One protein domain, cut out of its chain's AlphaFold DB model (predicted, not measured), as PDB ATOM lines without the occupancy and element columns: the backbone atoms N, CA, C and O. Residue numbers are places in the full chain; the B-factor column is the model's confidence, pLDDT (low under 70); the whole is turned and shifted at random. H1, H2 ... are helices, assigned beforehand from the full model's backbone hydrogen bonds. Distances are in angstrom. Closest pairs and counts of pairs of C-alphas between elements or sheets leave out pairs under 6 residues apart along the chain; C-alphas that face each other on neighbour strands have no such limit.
ATOM      1  N   GLN A  28      -1.169 -17.868  -3.301       68.44
ATOM      2  CA  GLN A  28      -0.092 -18.688  -3.863       68.44
ATOM      3  C   GLN A  28      -0.011 -20.074  -3.207       68.44
ATOM      4  O   GLN A  28       0.147 -21.079  -3.901       68.44
ATOM      5  N   GLU A  29      -0.143 -20.149  -1.883       80.06
ATOM      6  CA  GLU A  29      -0.159 -21.428  -1.165       80.06
ATOM      7  C   GLU A  29      -1.423 -22.226  -1.489       80.06
ATOM      8  O   GLU A  29      -1.350 -23.434  -1.706       80.06
ATOM      9  N   ALA A  30      -2.568 -21.550  -1.604       80.88
ATOM     10  CA  ALA A  30      -3.833 -22.150  -2.002       80.88
ATOM     11  C   ALA A  30      -3.775 -22.747  -3.421       80.88
ATOM     12  O   ALA A  30      -4.242 -23.871  -3.632       80.88
ATOM     13  N   GLU A  31      -3.147 -22.053  -4.381       79.19
ATOM     14  CA  GLU A  31      -2.861 -22.585  -5.724       79.19
ATOM     15  C   GLU A  31      -1.951 -23.823  -5.648       79.19
ATOM     16  O   GLU A  31      -2.221 -24.835  -6.301       79.19
ATOM     17  N   ALA A  32      -0.898 -23.783  -4.823       84.31
ATOM     18  CA  ALA A  32       0.048 -24.887  -4.680       84.31
ATOM     19  C   ALA A  32      -0.590 -26.139  -4.054       84.31
ATOM     20  O   ALA A  32      -0.393 -27.247  -4.563       84.31
ATOM     21  N   VAL A  33      -1.375 -25.969  -2.985       90.56
ATOM     22  CA  VAL A  33      -2.141 -27.042  -2.330       90.56
ATOM     23  C   VAL A  33      -3.158 -27.626  -3.310       90.56
ATOM     24  O   VAL A  33      -3.160 -28.832  -3.539       90.56
ATOM     25  N   THR A  34      -3.951 -26.784  -3.981       87.50
ATOM     26  CA  THR A  34      -4.932 -27.237  -4.983       87.50
ATOM     27  C   THR A  34      -4.250 -28.003  -6.120       87.50
ATOM     28  O   THR A  34      -4.736 -29.047  -6.549       87.50
ATOM     29  N   GLY A  35      -3.081 -27.548  -6.581       84.75
ATOM     30  CA  GLY A  35      -2.297 -28.225  -7.613       84.75
ATOM     31  C   GLY A  35      -1.673 -29.555  -7.170       84.75
ATOM     32  O   GLY A  35      -1.451 -30.425  -8.014       84.75
ATOM     33  N   ARG A  36      -1.366 -29.743  -5.879       88.56
ATOM     34  CA  ARG A  36      -0.979 -31.059  -5.336       88.56
ATOM     35  C   ARG A  36      -2.173 -31.992  -5.278       88.56
ATOM     36  O   ARG A  36      -2.067 -33.104  -5.786       88.56
ATOM     37  N   ILE A  37      -3.307 -31.499  -4.777       90.00
ATOM     38  CA  ILE A  37      -4.548 -32.267  -4.730       90.00
ATOM     39  C   ILE A  37      -4.913 -32.715  -6.147       90.00
ATOM     40  O   ILE A  37      -4.921 -33.903  -6.394       90.00
ATOM     41  N   ARG A  38      -5.057 -31.828  -7.138       85.00
ATOM     42  CA  ARG A  38      -5.411 -32.210  -8.527       85.00
ATOM     43  C   ARG A  38      -4.527 -33.294  -9.178       85.00
ATOM     44  O   ARG A  38      -4.948 -33.892 -10.159       85.00
ATOM     45  N   ARG A  39      -3.300 -33.517  -8.693       84.62
ATOM     46  CA  ARG A  39      -2.382 -34.550  -9.208       84.62
ATOM     47  C   ARG A  39      -2.585 -35.927  -8.572       84.62
ATOM     48  O   ARG A  39      -1.843 -36.845  -8.914       84.62
ATOM     49  N   TRP A  40      -3.539 -36.083  -7.658       80.81
ATOM     50  CA  TRP A  40      -3.857 -37.376  -7.064       80.81
ATOM     51  C   TRP A  40      -4.358 -38.348  -8.152       80.81
ATOM     52  O   TRP A  40      -5.112 -37.964  -9.042       80.81
ATOM     53  N   VAL A  41      -3.890 -39.602  -8.119       64.25
ATOM     54  CA  VAL A  41      -4.248 -40.642  -9.112       64.25
ATOM     55  C   VAL A  41      -4.808 -41.884  -8.426       64.25
ATOM     56  O   VAL A  41      -5.903 -42.320  -8.752       64.25
ATOM     57  N   ASN A  42      -4.082 -42.428  -7.447       65.38
ATOM     58  CA  ASN A  42      -4.490 -43.629  -6.705       65.38
ATOM     59  C   ASN A  42      -4.516 -43.420  -5.187       65.38
ATOM     60  O   ASN A  42      -5.163 -44.182  -4.475       65.38
ATOM     61  N   ASP A  43      -3.811 -42.399  -4.703       81.19
ATOM     62  CA  ASP A  43      -3.692 -42.093  -3.286       81.19
ATOM     63  C   ASP A  43      -4.309 -40.725  -3.016       81.19
ATOM     64  O   ASP A  43      -3.917 -39.727  -3.626       81.19
ATOM     65  N   PHE A  44      -5.339 -40.706  -2.174       86.44
ATOM     66  CA  PHE A  44      -6.085 -39.492  -1.881       86.44
ATOM     67  C   PHE A  44      -5.305 -38.668  -0.847       86.44
ATOM     68  O   PHE A  44      -5.067 -39.162   0.254       86.44
ATOM     69  N   PRO A  45      -4.912 -37.419  -1.153       90.62
ATOM     70  CA  PRO A  45      -3.996 -36.661  -0.312       90.62
ATOM     71  C   PRO A  45      -4.742 -36.027   0.868       90.62
ATOM     72  O   PRO A  45      -5.050 -34.834   0.866       90.62
ATOM     73  N   VAL A  46      -5.029 -36.836   1.893       91.25
ATOM     74  CA  VAL A  46      -5.769 -36.437   3.104       91.25
ATOM     75  C   VAL A  46      -5.154 -35.194   3.746       91.25
ATOM     76  O   VAL A  46      -5.867 -34.228   4.009       91.25
ATOM     77  N   ALA A  47      -3.831 -35.173   3.928       90.56
ATOM     78  CA  ALA A  47      -3.131 -34.054   4.554       90.56
ATOM     79  C   ALA A  47      -3.311 -32.731   3.787       90.56
ATOM     80  O   ALA A  47      -3.585 -31.697   4.399       90.56
ATOM     81  N   ASP A  48      -3.220 -32.753   2.453       92.44
ATOM     82  CA  ASP A  48      -3.430 -31.549   1.641       92.44
ATOM     83  C   ASP A  48      -4.897 -31.095   1.676       92.44
ATOM     84  O   ASP A  48      -5.161 -29.894   1.694       92.44
ATOM     85  N   VAL A  49      -5.861 -32.020   1.732       92.38
ATOM     86  CA  VAL A  49      -7.295 -31.694   1.841       92.38
ATOM     87  C   VAL A  49      -7.624 -31.073   3.196       92.38
ATOM     88  O   VAL A  49      -8.348 -30.078   3.256       92.38
ATOM     89  N   VAL A  50      -7.054 -31.600   4.279       92.06
ATOM     90  CA  VAL A  50      -7.193 -31.027   5.625       92.06
ATOM     91  C   VAL A  50      -6.555 -29.643   5.683       92.06
ATOM     92  O   VAL A  50      -7.169 -28.713   6.207       92.06
ATOM     93  N   LEU A  51      -5.364 -29.476   5.098       91.88
ATOM     94  CA  LEU A  51      -4.692 -28.182   4.995       91.88
ATOM     95  C   LEU A  51      -5.532 -27.178   4.198       91.88
ATOM     96  O   LEU A  51      -5.732 -26.054   4.651       91.88
ATOM     97  N   ALA A  52      -6.075 -27.589   3.050       91.62
ATOM     98  CA  ALA A  52      -6.953 -26.765   2.228       91.62
ATOM     99  C   ALA A  52      -8.223 -26.344   2.986       91.62
ATOM    100  O   ALA A  52      -8.650 -25.190   2.897       91.62
ATOM    101  N   PHE A  53      -8.811 -27.263   3.759       91.88
ATOM    102  CA  PHE A  53     -10.005 -26.988   4.550       91.88
ATOM    103  C   PHE A  53      -9.719 -26.027   5.708       91.88
ATOM    104  O   PHE A  53     -10.407 -25.016   5.867       91.88
ATOM    105  N   ARG A  54      -8.688 -26.318   6.512       90.38
ATOM    106  CA  ARG A  54      -8.296 -25.483   7.657       90.38
ATOM    107  C   ARG A  54      -7.856 -24.101   7.190       90.38
ATOM    108  O   ARG A  54      -8.350 -23.113   7.711       90.38
ATOM    109  N   GLY A  55      -7.034 -24.039   6.150       88.81
ATOM    110  CA  GLY A  55      -6.534 -22.808   5.545       88.81
ATOM    111  C   GLY A  55      -7.540 -22.034   4.687       88.81
ATOM    112  O   GLY A  55      -7.137 -21.110   3.986       88.81
ATOM    113  N   ARG A  56      -8.823 -22.423   4.696       87.25
ATOM    114  CA  ARG A  56      -9.925 -21.780   3.960       87.25
ATOM    115  C   ARG A  56      -9.569 -21.475   2.502       87.25
ATOM    116  O   ARG A  56      -9.773 -20.363   2.014       87.25
ATOM    117  N   VAL A  57      -9.086 -22.493   1.781       88.44
ATOM    118  CA  VAL A  57      -8.635 -22.401   0.376       88.44
ATOM    119  C   VAL A  57      -9.655 -21.713  -0.541       88.44
ATOM    120  O   VAL A  57      -9.285 -21.000  -1.471       88.44
ATOM    121  N   TRP A  58     -10.951 -21.880  -0.259       86.69
ATOM    122  CA  TRP A  58     -12.026 -21.265  -1.031       86.69
ATOM    123  C   TRP A  58     -12.027 -19.743  -0.893       86.69
ATOM    124  O   TRP A  58     -12.247 -19.059  -1.881       86.69
ATOM    125  N   ILE A  59     -11.704 -19.198   0.281       81.50
ATOM    126  CA  ILE A  59     -11.583 -17.749   0.479       81.50
ATOM    127  C   ILE A  59     -10.361 -17.228  -0.282       81.50
ATOM    128  O   ILE A  59     -10.476 -16.267  -1.041       81.50
ATOM    129  N   ALA A  60      -9.215 -17.902  -0.137       79.75
ATOM    130  CA  ALA A  60      -7.958 -17.529  -0.785       79.75
ATOM    131  C   ALA A  60      -8.050 -17.507  -2.323       79.75
ATOM    132  O   ALA A  60      -7.429 -16.668  -2.973       79.75
ATOM    133  N   LEU A  61      -8.854 -18.407  -2.899       79.31
ATOM    134  CA  LEU A  61      -9.100 -18.508  -4.343       79.31
ATOM    135  C   LEU A  61     -10.416 -17.844  -4.793       79.31
ATOM    136  O   LEU A  61     -10.814 -17.990  -5.948       79.31
ATOM    137  N   ALA A  62     -11.083 -17.099  -3.905       77.75
ATOM    138  CA  ALA A  62     -12.321 -16.360  -4.174       77.75
ATOM    139  C   ALA A  62     -13.528 -17.210  -4.648       77.75
ATOM    140  O   ALA A  62     -14.388 -16.736  -5.401       77.75
ATOM    141  N   TYR A  63     -13.624 -18.451  -4.177       77.12
ATOM    142  CA  TYR A  63     -14.838 -19.270  -4.202       77.12
ATOM    143  C   TYR A  63     -15.766 -18.899  -3.033       77.12
ATOM    144  O   TYR A  63     -15.309 -18.502  -1.960       77.12
ATOM    145  N   ALA A  64     -17.083 -19.031  -3.208       74.62
ATOM    146  CA  ALA A  64     -18.042 -18.619  -2.183       74.62
ATOM    147  C   ALA A  64     -18.105 -19.589  -0.994       74.62
ATOM    148  O   ALA A  64     -18.518 -19.196   0.095       74.62
ATOM    149  N   SER A  65     -17.718 -20.854  -1.181       84.00
ATOM    150  CA  SER A  65     -17.729 -21.859  -0.114       84.00
ATOM    151  C   SER A  65     -16.756 -23.008  -0.369       84.00
ATOM    152  O   SER A  65     -16.333 -23.243  -1.501       84.00
ATOM    153  N   TRP A  66     -16.475 -23.777   0.686       90.00
ATOM    154  CA  TRP A  66     -15.771 -25.057   0.586       90.00
ATOM    155  C   TRP A  66     -16.418 -25.996  -0.436       90.00
ATOM    156  O   TRP A  66     -15.730 -26.564  -1.276       90.00
ATOM    157  N   ALA A  67     -17.748 -26.124  -0.391       87.62
ATOM    158  CA  ALA A  67     -18.485 -27.019  -1.277       87.62
ATOM    159  C   ALA A  67     -18.357 -26.610  -2.752       87.62
ATOM    160  O   ALA A  67     -18.183 -27.476  -3.602       87.62
ATOM    161  N   GLU A  68     -18.382 -25.304  -3.045       81.69
ATOM    162  CA  GLU A  68     -18.153 -24.789  -4.399       81.69
ATOM    163  C   GLU A  68     -16.742 -25.118  -4.892       81.69
ATOM    164  O   GLU A  68     -16.584 -25.620  -6.002       81.69
ATOM    165  N   TRP A  69     -15.723 -24.876  -4.060       87.12
ATOM    166  CA  TRP A  69     -14.350 -25.230  -4.408       87.12
ATOM    167  C   TRP A  69     -14.227 -26.737  -4.674       87.12
ATOM    168  O   TRP A  69     -13.690 -27.124  -5.706       87.12
ATOM    169  N   CYS A  70     -14.793 -27.599  -3.821       90.19
ATOM    170  CA  CYS A  70     -14.779 -29.044  -4.051       90.19
ATOM    171  C   CYS A  70     -15.523 -29.455  -5.330       90.19
ATOM    172  O   CYS A  70     -15.028 -30.312  -6.053       90.19
ATOM    173  N   GLU A  71     -16.682 -28.872  -5.646       84.50
ATOM    174  CA  GLU A  71     -17.419 -29.211  -6.874       84.50
ATOM    175  C   GLU A  71     -16.623 -28.815  -8.128       84.50
ATOM    176  O   GLU A  71     -16.525 -29.606  -9.066       84.50
ATOM    177  N   CYS A  72     -16.012 -27.627  -8.135       81.62
ATOM    178  CA  CYS A  72     -15.214 -27.149  -9.264       81.62
ATOM    179  C   CYS A  72     -13.884 -27.897  -9.421       81.62
ATOM    180  O   CYS A  72     -13.473 -28.174 -10.546       81.62
ATOM    181  N   GLU A  73     -13.214 -28.208  -8.312       83.75
ATOM    182  CA  GLU A  73     -11.837 -28.712  -8.321       83.75
ATOM    183  C   GLU A  73     -11.734 -30.229  -8.174       83.75
ATOM    184  O   GLU A  73     -10.798 -30.840  -8.691       83.75
ATOM    185  N   LEU A  74     -12.698 -30.845  -7.485       83.38
ATOM    186  CA  LEU A  74     -12.702 -32.263  -7.117       83.38
ATOM    187  C   LEU A  74     -13.944 -33.017  -7.622       83.38
ATOM    188  O   LEU A  74     -14.007 -34.232  -7.455       83.38
ATOM    189  N   GLY A  75     -14.921 -32.357  -8.260       68.69
ATOM    190  CA  GLY A  75     -16.255 -32.912  -8.561       68.69
ATOM    191  C   GLY A  75     -16.309 -34.159  -9.459       68.69
ATOM    192  O   GLY A  75     -17.366 -34.775  -9.600       68.69
ATOM    193  N   GLY A  76     -15.186 -34.569 -10.051       67.19
ATOM    194  CA  GLY A  76     -15.045 -35.835 -10.782       67.19
ATOM    195  C   GLY A  76     -14.594 -37.026  -9.926       67.19
ATOM    196  O   GLY A  76     -14.539 -38.145 -10.433       67.19
ATOM    197  N   LEU A  77     -14.256 -36.811  -8.653       71.75
ATOM    198  CA  LEU A  77     -13.709 -37.840  -7.774       71.75
ATOM    199  C   LEU A  77     -14.775 -38.872  -7.393       71.75
ATOM    200  O   LEU A  77     -15.855 -38.528  -6.916       71.75
ATOM    201  N   LYS A  78     -14.439 -40.154  -7.560       78.25
ATOM    202  CA  LYS A  78     -15.178 -41.282  -6.985       78.25
ATOM    203  C   LYS A  78     -14.193 -42.312  -6.454       78.25
ATOM    204  O   LYS A  78     -13.568 -43.029  -7.231       78.25
ATOM    205  N   LEU A  79     -14.070 -42.396  -5.133       84.69
ATOM    206  CA  LEU A  79     -13.312 -43.470  -4.494       84.69
ATOM    207  C   LEU A  79     -14.157 -44.754  -4.435       84.69
ATOM    208  O   LEU A  79     -15.347 -44.684  -4.091       84.69
ATOM    209  N   PRO A  80     -13.562 -45.934  -4.698       86.44
ATOM    210  CA  PRO A  80     -14.179 -47.214  -4.370       86.44
ATOM    211  C   PRO A  80     -14.576 -47.273  -2.892       86.44
ATOM    212  O   PRO A  80     -13.894 -46.705  -2.039       86.44
ATOM    213  N   ALA A  81     -15.655 -47.996  -2.581       86.25
ATOM    214  CA  ALA A  81     -16.198 -48.095  -1.225       86.25
ATOM    215  C   ALA A  81     -15.171 -48.414  -0.115       86.25
ATOM    216  O   ALA A  81     -15.191 -47.695   0.882       86.25
ATOM    217  N   PRO A  82     -14.258 -49.400  -0.253       87.56
ATOM    218  CA  PRO A  82     -13.289 -49.687   0.809       87.56
ATOM    219  C   PRO A  82     -12.347 -48.502   1.059       87.56
ATOM    220  O   PRO A  82     -12.255 -48.014   2.183       87.56
ATOM    221  N   LYS A  83     -11.747 -47.947  -0.002       88.88
ATOM    222  CA  LYS A  83     -10.821 -46.813   0.121       88.88
ATOM    223  C   LYS A  83     -11.512 -45.543   0.618       88.88
ATOM    224  O   LYS A  83     -10.931 -44.768   1.368       88.88
ATOM    225  N   ARG A  84     -12.776 -45.335   0.235       92.31
ATOM    226  CA  ARG A  84     -13.580 -44.213   0.722       92.31
ATOM    227  C   ARG A  84     -13.763 -44.270   2.238       92.31
ATOM    228  O   ARG A  84     -13.621 -43.239   2.881       92.31
ATOM    229  N   ARG A  85     -14.034 -45.449   2.810       91.69
ATOM    230  CA  ARG A  85     -14.207 -45.622   4.265       91.69
ATOM    231  C   ARG A  85     -12.940 -45.277   5.044       91.69
ATOM    232  O   ARG A  85     -13.035 -44.562   6.036       91.69
ATOM    233  N   GLU A  86     -11.779 -45.723   4.564       91.06
ATOM    234  CA  GLU A  86     -10.470 -45.372   5.144       91.06
ATOM    235  C   GLU A  86     -10.275 -43.850   5.168       91.06
ATOM    236  O   GLU A  86     -10.092 -43.250   6.225       91.06
ATOM    237  N   VAL A  87     -10.435 -43.207   4.010       91.62
ATOM    238  CA  VAL A  87     -10.263 -41.756   3.857       91.62
ATOM    239  C   VAL A  87     -11.266 -40.967   4.707       91.62
ATOM    240  O   VAL A  87     -10.917 -39.948   5.300       91.62
ATOM    241  N   VAL A  88     -12.514 -41.433   4.802       93.12
ATOM    242  CA  VAL A  88     -13.537 -40.836   5.673       93.12
ATOM    243  C   VAL A  88     -13.116 -40.902   7.142       93.12
ATOM    244  O   VAL A  88     -13.294 -39.916   7.860       93.12
ATOM    245  N   ALA A  89     -12.577 -42.035   7.598       90.81
ATOM    246  CA  ALA A  89     -12.117 -42.196   8.974       90.81
ATOM    247  C   ALA A  89     -10.937 -41.262   9.286       90.81
ATOM    248  O   ALA A  89     -10.956 -40.589  10.317       90.81
ATOM    249  N   GLU A  90      -9.969 -41.150   8.373       91.38
ATOM    250  CA  GLU A  90      -8.818 -40.251   8.518       91.38
ATOM    251  C   GLU A  90      -9.241 -38.772   8.567       91.38
ATOM    252  O   GLU A  90      -8.910 -38.060   9.516       91.38
ATOM    253  N   LEU A  91     -10.058 -38.312   7.610       91.31
ATOM    254  CA  LEU A  91     -10.548 -36.925   7.583       91.31
ATOM    255  C   LEU A  91     -11.400 -36.582   8.818       91.31
ATOM    256  O   LEU A  91     -11.349 -35.458   9.327       91.31
ATOM    257  N   ALA A  92     -12.193 -37.539   9.309       90.19
ATOM    258  CA  ALA A  92     -12.975 -37.365  10.530       90.19
ATOM    259  C   ALA A  92     -12.081 -37.305  11.781       90.19
ATOM    260  O   ALA A  92     -12.359 -36.509  12.681       90.19
ATOM    261  N   GLY A  93     -11.008 -38.104  11.828       85.38
ATOM    262  CA  GLY A  93      -9.985 -38.051  12.877       85.38
ATOM    263  C   GLY A  93      -9.311 -36.681  12.969       85.38
ATOM    264  O   GLY A  93      -9.082 -36.179  14.068       85.38
ATOM    265  N   GLU A  94      -9.131 -36.019  11.827       86.75
ATOM    266  CA  GLU A  94      -8.612 -34.650  11.704       86.75
ATOM    267  C   GLU A  94      -9.640 -33.550  12.046       86.75
ATOM    268  O   GLU A  94      -9.368 -32.351  11.916       86.75
ATOM    269  N   GLY A  95     -10.838 -33.928  12.503       85.00
ATOM    270  CA  GLY A  95     -11.857 -33.001  12.995       85.00
ATOM    271  C   GLY A  95     -12.711 -32.341  11.910       85.00
ATOM    272  O   GLY A  95     -13.457 -31.404  12.210       85.00
ATOM    273  N   MET A  96     -12.652 -32.812  10.658       86.88
ATOM    274  CA  MET A  96     -13.552 -32.325   9.610       86.88
ATOM    275  C   MET A  96     -14.998 -32.770   9.868       86.88
ATOM    276  O   MET A  96     -15.277 -33.878  10.328       86.88
ATOM    277  N   SER A  97     -15.956 -31.896   9.555       90.06
ATOM    278  CA  SER A  97     -17.377 -32.243   9.650       90.06
ATOM    279  C   SER A  97     -17.787 -33.227   8.547       90.06
ATOM    280  O   SER A  97     -17.273 -33.162   7.432       90.06
ATOM    281  N   ASN A  98     -18.770 -34.097   8.820       90.81
ATOM    282  CA  ASN A  98     -19.262 -35.071   7.831       90.81
ATOM    283  C   ASN A  98     -19.688 -34.404   6.510       90.81
ATOM    284  O   ASN A  98     -19.480 -34.969   5.443       90.81
ATOM    285  N   VAL A  99     -20.258 -33.195   6.573       89.62
ATOM    286  CA  VAL A  99     -20.676 -32.449   5.377       89.62
ATOM    287  C   VAL A  99     -19.460 -31.944   4.589       89.62
ATOM    288  O   VAL A  99     -19.449 -32.023   3.366       89.62
ATOM    289  N   ALA A 100     -18.408 -31.465   5.266       91.12
ATOM    290  CA  ALA A 100     -17.168 -31.056   4.605       91.12
ATOM    291  C   ALA A 100     -16.451 -32.243   3.941       91.12
ATOM    292  O   ALA A 100     -15.975 -32.110   2.814       91.12
ATOM    293  N   ILE A 101     -16.439 -33.401   4.610       92.38
ATOM    294  CA  ILE A 101     -15.920 -34.666   4.071       92.38
ATOM    295  C   ILE A 101     -16.728 -35.090   2.840       92.38
ATOM    296  O   ILE A 101     -16.146 -35.402   1.805       92.38
ATOM    297  N   GLY A 102     -18.060 -35.041   2.921       91.44
ATOM    298  CA  GLY A 102     -18.946 -35.375   1.806       91.44
ATOM    299  C   GLY A 102     -18.683 -34.512   0.573       91.44
ATOM    300  O   GLY A 102     -18.521 -35.044  -0.523       91.44
ATOM    301  N   SER A 103     -18.529 -33.194   0.751       90.88
ATOM    302  CA  SER A 103     -18.154 -32.290  -0.345       90.88
ATOM    303  C   SER A 103     -16.798 -32.642  -0.962       90.88
ATOM    304  O   SER A 103     -16.690 -32.669  -2.183       90.88
ATOM    305  N   ALA A 104     -15.785 -32.957  -0.147       90.81
ATOM    306  CA  ALA A 104     -14.446 -33.296  -0.635       90.81
ATOM    307  C   ALA A 104     -14.414 -34.607  -1.434       90.81
ATOM    308  O   ALA A 104     -13.676 -34.719  -2.409       90.81
ATOM    309  N   LEU A 105     -15.217 -35.591  -1.016       90.31
ATOM    310  CA  LEU A 105     -15.275 -36.931  -1.607       90.31
ATOM    311  C   LEU A 105     -16.397 -37.104  -2.638       90.31
ATOM    312  O   LEU A 105     -16.552 -38.199  -3.176       90.31
ATOM    313  N   ASN A 106     -17.167 -36.044  -2.905       89.81
ATOM    314  CA  ASN A 106     -18.316 -36.047  -3.809       89.81
ATOM    315  C   ASN A 106     -19.372 -37.119  -3.452       89.81
ATOM    316  O   ASN A 106     -19.885 -37.835  -4.315       89.81
ATOM    317  N   VAL A 107     -19.684 -37.241  -2.159       90.62
ATOM    318  CA  VAL A 107     -20.723 -38.133  -1.622       90.62
ATOM    319  C   VAL A 107     -21.651 -37.382  -0.674       90.62
ATOM    320  O   VAL A 107     -21.306 -36.326  -0.140       90.62
ATOM    321  N   ASP A 108     -22.846 -37.921  -0.446       88.50
ATOM    322  CA  ASP A 108     -23.775 -37.341   0.517       88.50
ATOM    323  C   ASP A 108     -23.338 -37.600   1.972       88.50
ATOM    324  O   ASP A 108     -22.604 -38.541   2.285       88.50
ATOM    325  N   GLU A 109     -23.814 -36.759   2.890       91.50
ATOM    326  CA  GLU A 109     -23.506 -36.872   4.322       91.50
ATOM    327  C   GLU A 109     -24.001 -38.193   4.937       91.50
ATOM    328  O   GLU A 109     -23.367 -38.715   5.857       91.50
ATOM    329  N   GLY A 110     -25.090 -38.763   4.411       88.62
ATOM    330  CA  GLY A 110     -25.602 -40.069   4.817       88.62
ATOM    331  C   GLY A 110     -24.633 -41.194   4.461       88.62
ATOM    332  O   GLY A 110     -24.351 -42.038   5.310       88.62
ATOM    333  N   THR A 111     -24.044 -41.156   3.265       90.62
ATOM    334  CA  THR A 111     -22.970 -42.069   2.853       90.62
ATOM    335  C   THR A 111     -21.763 -41.953   3.783       90.62
ATOM    336  O   THR A 111     -21.290 -42.972   4.277       90.62
ATOM    337  N   VAL A 112     -21.324 -40.735   4.126       91.75
ATOM    338  CA  VAL A 112     -20.226 -40.527   5.096       91.75
ATOM    339  C   VAL A 112     -20.567 -41.130   6.461       91.75
ATOM    340  O   VAL A 112     -19.737 -41.798   7.078       91.75
ATOM    341  N   ARG A 113     -21.796 -40.930   6.950       91.50
ATOM    342  CA  ARG A 113     -22.254 -41.508   8.223       91.50
ATOM    343  C   ARG A 113     -22.248 -43.037   8.187       91.50
ATOM    344  O   ARG A 113     -21.822 -43.655   9.162       91.50
ATOM    345  N   ASN A 114     -22.715 -43.635   7.095       90.31
ATOM    346  CA  ASN A 114     -22.745 -45.084   6.922       90.31
ATOM    347  C   ASN A 114     -21.329 -45.663   6.846       90.31
ATOM    348  O   ASN A 114     -21.030 -46.622   7.548       90.31
ATOM    349  N   ASP A 115     -20.436 -45.026   6.090       90.19
ATOM    350  CA  ASP A 115     -19.035 -45.436   5.975       90.19
ATOM    351  C   ASP A 115     -18.312 -45.404   7.332       90.19
ATOM    352  O   ASP A 115     -17.567 -46.329   7.655       90.19
ATOM    353  N   ARG A 116     -18.595 -44.400   8.176       89.19
ATOM    354  CA  ARG A 116     -18.081 -44.340   9.557       89.19
ATOM    355  C   ARG A 116     -18.609 -45.474  10.439       89.19
ATOM    356  O   ARG A 116     -17.854 -46.006  11.246       89.19
ATOM    357  N   ARG A 117     -19.888 -45.845  10.298       84.06
ATOM    358  CA  ARG A 117     -20.483 -46.972  11.042       84.06
ATOM    359  C   ARG A 117     -19.853 -48.300  10.637       84.06
ATOM    360  O   ARG A 117     -19.485 -49.078  11.506       84.06
ATOM    361  N   SER A 118     -19.678 -48.527   9.336       75.88
ATOM    362  CA  SER A 118     -19.046 -49.742   8.811       75.88
ATOM    363  C   SER A 118     -17.567 -49.872   9.188       75.88
ATOM    364  O   SER A 118     -17.053 -50.982   9.217       75.88
ATOM    365  N   ALA A 119     -16.877 -48.766   9.481       63.84
ATOM    366  CA  ALA A 119     -15.484 -48.764   9.930       63.84
ATOM    367  C   ALA A 119     -15.313 -48.993  11.449       63.84
ATOM    368  O   ALA A 119     -14.209 -48.843  11.961       63.84
ATOM    369  N   GLY A 120     -16.384 -49.313  12.191       58.75
ATOM    370  CA  GLY A 120     -16.296 -49.569  13.634       58.75
ATOM    371  C   GLY A 120     -15.970 -48.327  14.472       58.75
ATOM    372  O   GLY A 120     -15.557 -48.453  15.621       58.75
ATOM    373  N   SER A 121     -16.158 -47.117  13.928       52.03
ATOM    374  CA  SER A 121     -16.038 -45.873  14.697       52.03
ATOM    375  C   SER A 121     -17.230 -45.771  15.650       52.03
ATOM    376  O   SER A 121     -18.225 -45.105  15.344       52.03
ATOM    377  N   GLU A 122     -17.121 -46.385  16.828       41.06
ATOM    378  CA  GLU A 122     -17.952 -46.025  17.971       41.06
ATOM    379  C   GLU A 122     -17.886 -44.509  18.159       41.06
ATOM    380  O   GLU A 122     -16.825 -43.879  18.095       41.06
ATOM    381  N   ASN A 123     -19.056 -43.900  18.311       44.28
ATOM    382  CA  ASN A 123     -19.194 -42.469  18.497       44.28
ATOM    383  C   ASN A 123     -18.681 -42.111  19.903       44.28
ATOM    384  O   ASN A 123     -19.471 -41.918  20.821       44.28
ATOM    385  N   SER A 124     -17.358 -42.070  20.087       39.91
ATOM    386  CA  SER A 124     -16.744 -41.562  21.308       39.91
ATOM    387  C   SER A 124     -16.903 -40.044  21.333       39.91
ATOM    388  O   SER A 124     -16.253 -39.284  20.605       39.91
ATOM    389  N   GLU A 125     -17.863 -39.643  22.160       41.84
ATOM    390  CA  GLU A 125     -18.177 -38.298  22.617       41.84
ATOM    391  C   GLU A 125     -16.944 -37.687  23.303       41.84
ATOM    392  O   GLU A 125     -16.803 -37.693  24.520       41.84
ATOM    393  N   ALA A 126     -16.004 -37.181  22.513       38.16
ATOM    394  CA  ALA A 126     -15.079 -36.157  22.969       38.16
ATOM    395  C   ALA A 126     -15.516 -34.851  22.315       38.16
ATOM    396  O   ALA A 126     -15.739 -34.822  21.101       38.16
ATOM    397  N   GLU A 127     -15.658 -33.798  23.118       43.44
ATOM    398  CA  GLU A 127     -15.958 -32.416  22.736       43.44
ATOM    399  C   GLU A 127     -14.965 -31.883  21.686       43.44
ATOM    400  O   GLU A 127     -14.080 -31.075  21.959       43.44
ATOM    401  N   ARG A 128     -15.081 -32.340  20.441       49.09
ATOM    402  CA  ARG A 128     -14.311 -31.815  19.321       49.09
ATOM    403  C   ARG A 128     -15.107 -30.659  18.739       49.09
ATOM    404  O   ARG A 128     -16.181 -30.868  18.169       49.09
ATOM    405  N   LYS A 129     -14.585 -29.439  18.894       51.31
ATOM    406  CA  LYS A 129     -15.041 -28.257  18.152       51.31
ATOM    407  C   LYS A 129     -15.131 -28.643  16.672       51.31
ATOM    408  O   LYS A 129     -14.121 -29.015  16.079       51.31
ATOM    409  N   ARG A 130     -16.332 -28.627  16.089       59.22
ATOM    410  CA  ARG A 130     -16.528 -28.975  14.677       59.22
ATOM    411  C   ARG A 130     -16.577 -27.703  13.854       59.22
ATOM    412  O   ARG A 130     -17.506 -26.910  13.993       59.22
ATOM    413  N   ARG A 131     -15.604 -27.534  12.961       63.41
ATOM    414  CA  ARG A 131     -15.598 -26.426  12.008       63.41
ATOM    415  C   ARG A 131     -16.568 -26.710  10.862       63.41
ATOM    416  O   ARG A 131     -16.467 -27.729  10.172       63.41
ATOM    417  N   GLY A 132     -17.548 -25.829  10.705       57.69
ATOM    418  CA  GLY A 132     -18.554 -25.873   9.652       57.69
ATOM    419  C   GLY A 132     -18.002 -25.462   8.288       57.69
ATOM    420  O   GLY A 132     -16.904 -24.919   8.166       57.69
ATOM    421  N   GLN A 133     -18.791 -25.708   7.241       53.94
ATOM    422  CA  GLN A 133     -18.476 -25.317   5.856       53.94
ATOM    423  C   GLN A 133     -18.428 -23.794   5.642       53.94
ATOM    424  O   GLN A 133     -17.887 -23.321   4.645       53.94
ATOM    425  N   ASP A 134     -19.000 -23.036   6.571       55.56
ATOM    426  CA  ASP A 134     -18.976 -21.576   6.641       55.56
ATOM    427  C   ASP A 134     -17.747 -21.034   7.393       55.56
ATOM    428  O   ASP A 134     -17.631 -19.827   7.596       55.56
ATOM    429  N   GLY A 135     -16.837 -21.912   7.831       54.53
ATOM    430  CA  GLY A 135     -15.669 -21.544   8.627       54.53
ATOM    431  C   GLY A 135     -15.987 -21.187  10.081       54.53
ATOM    432  O   GLY A 135     -15.082 -20.745  10.786       54.53
ATOM    433  N   LYS A 136     -17.233 -21.374  10.544       50.12
ATOM    434  CA  LYS A 136     -17.619 -21.162  11.945       50.12
ATOM    435  C   LYS A 136     -17.421 -22.433  12.758       50.12
ATOM    436  O   LYS A 136     -17.725 -23.531  12.295       50.12
ATOM    437  N   ASP A 137     -16.940 -22.280  13.985       46.47
ATOM    438  CA  ASP A 137     -16.823 -23.391  14.924       46.47
ATOM    439  C   ASP A 137     -18.168 -23.606  15.632       46.47
ATOM    440  O   ASP A 137     -18.677 -22.728  16.331       46.47
ATOM    441  N   TYR A 138     -18.750 -24.787  15.445       49.56
ATOM    442  CA  TYR A 138     -19.940 -25.228  16.157       49.56
ATOM    443  C   TYR A 138     -19.504 -26.151  17.295       49.56
ATOM    444  O   TYR A 138     -18.856 -27.180  17.075       49.56
ATOM    445  N   SER A 139     -19.874 -25.788  18.522       40.62
ATOM    446  CA  SER A 139     -19.896 -26.764  19.606       40.62
ATOM    447  C   SER A 139     -21.044 -27.725  19.319       40.62
ATOM    448  O   SER A 139     -22.130 -27.277  18.935       40.62
TER     449      SER A 139
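AT A GLANCE: This is residues 28 to 139 of the 295 residues of an uncharacterized protein of Mycobacteroides abscessus subsp. bolletii 50594 (UniProt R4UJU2). Seven helices make a compact cluster, mostly crossed, with H6 near the middle: H4 runs side by side with it, H5 and H7 cross at one end, and the hairpin H1 and H2 lies toward the other, near the short H3. A long tail, residues 119 to 139, arches over one side and folds back on itself, residues 130 to 131 pairing antiparallel with 137 to 138. The class is all helix: 112 residues are printed, with seven named helices, H1 to H7 in order, and no named strand. The radius of gyration of the C-alphas is 13.4 A, and the spans are 39 by 33 by 20 A.

IN THESE COORDINATES: H1, residues 28 to 37, begins at C-alpha 28 (-0.092, -18.688, -3.863) and is 14.3 A long. H2 is residues 46 to 54, H3 57 to 60 and H4 66 to 74. H5, residues 81 to 93, is the longest, 18.4 A. H6 is residues 98 to 105. H7, residues 109 to 118, is 14.3 A long and ends at C-alpha 118 (-19.046, -49.742, 8.811).

HOW THE PARTS SIT: H5 and H6 are the hubs, touching three helices each. They touch each other at Leu 91 and Ile 101, closest C-alphas 6.8 A apart. H7 is about perpendicular to H5, at 83 degrees; their closest C-alphas, Arg 85 and Asp 115, are 5.1 A apart. H4 touches H6 at a shallow tilt of 19 degrees, the same way, closest C-alphas Ala 67 and Ser 103, 5.4 A. H1 and H2 form a helical hairpin, only just at a steep tilt, 35.0 degrees. Every O i to N i+4 pair is within hydrogen-bond range in H1, H2, H4, H5, H6 and H7; H3 is too short for one.

THE WHOLE: The C-alphas farthest apart, Gln 28 and Glu 122, are 39.3 A apart. The printed part has no cut, and no link is long. Mean pLDDT of the printed part is 79.3; residues 28, 41 to 42, 75 to 76 and 119 to 139 are under 70.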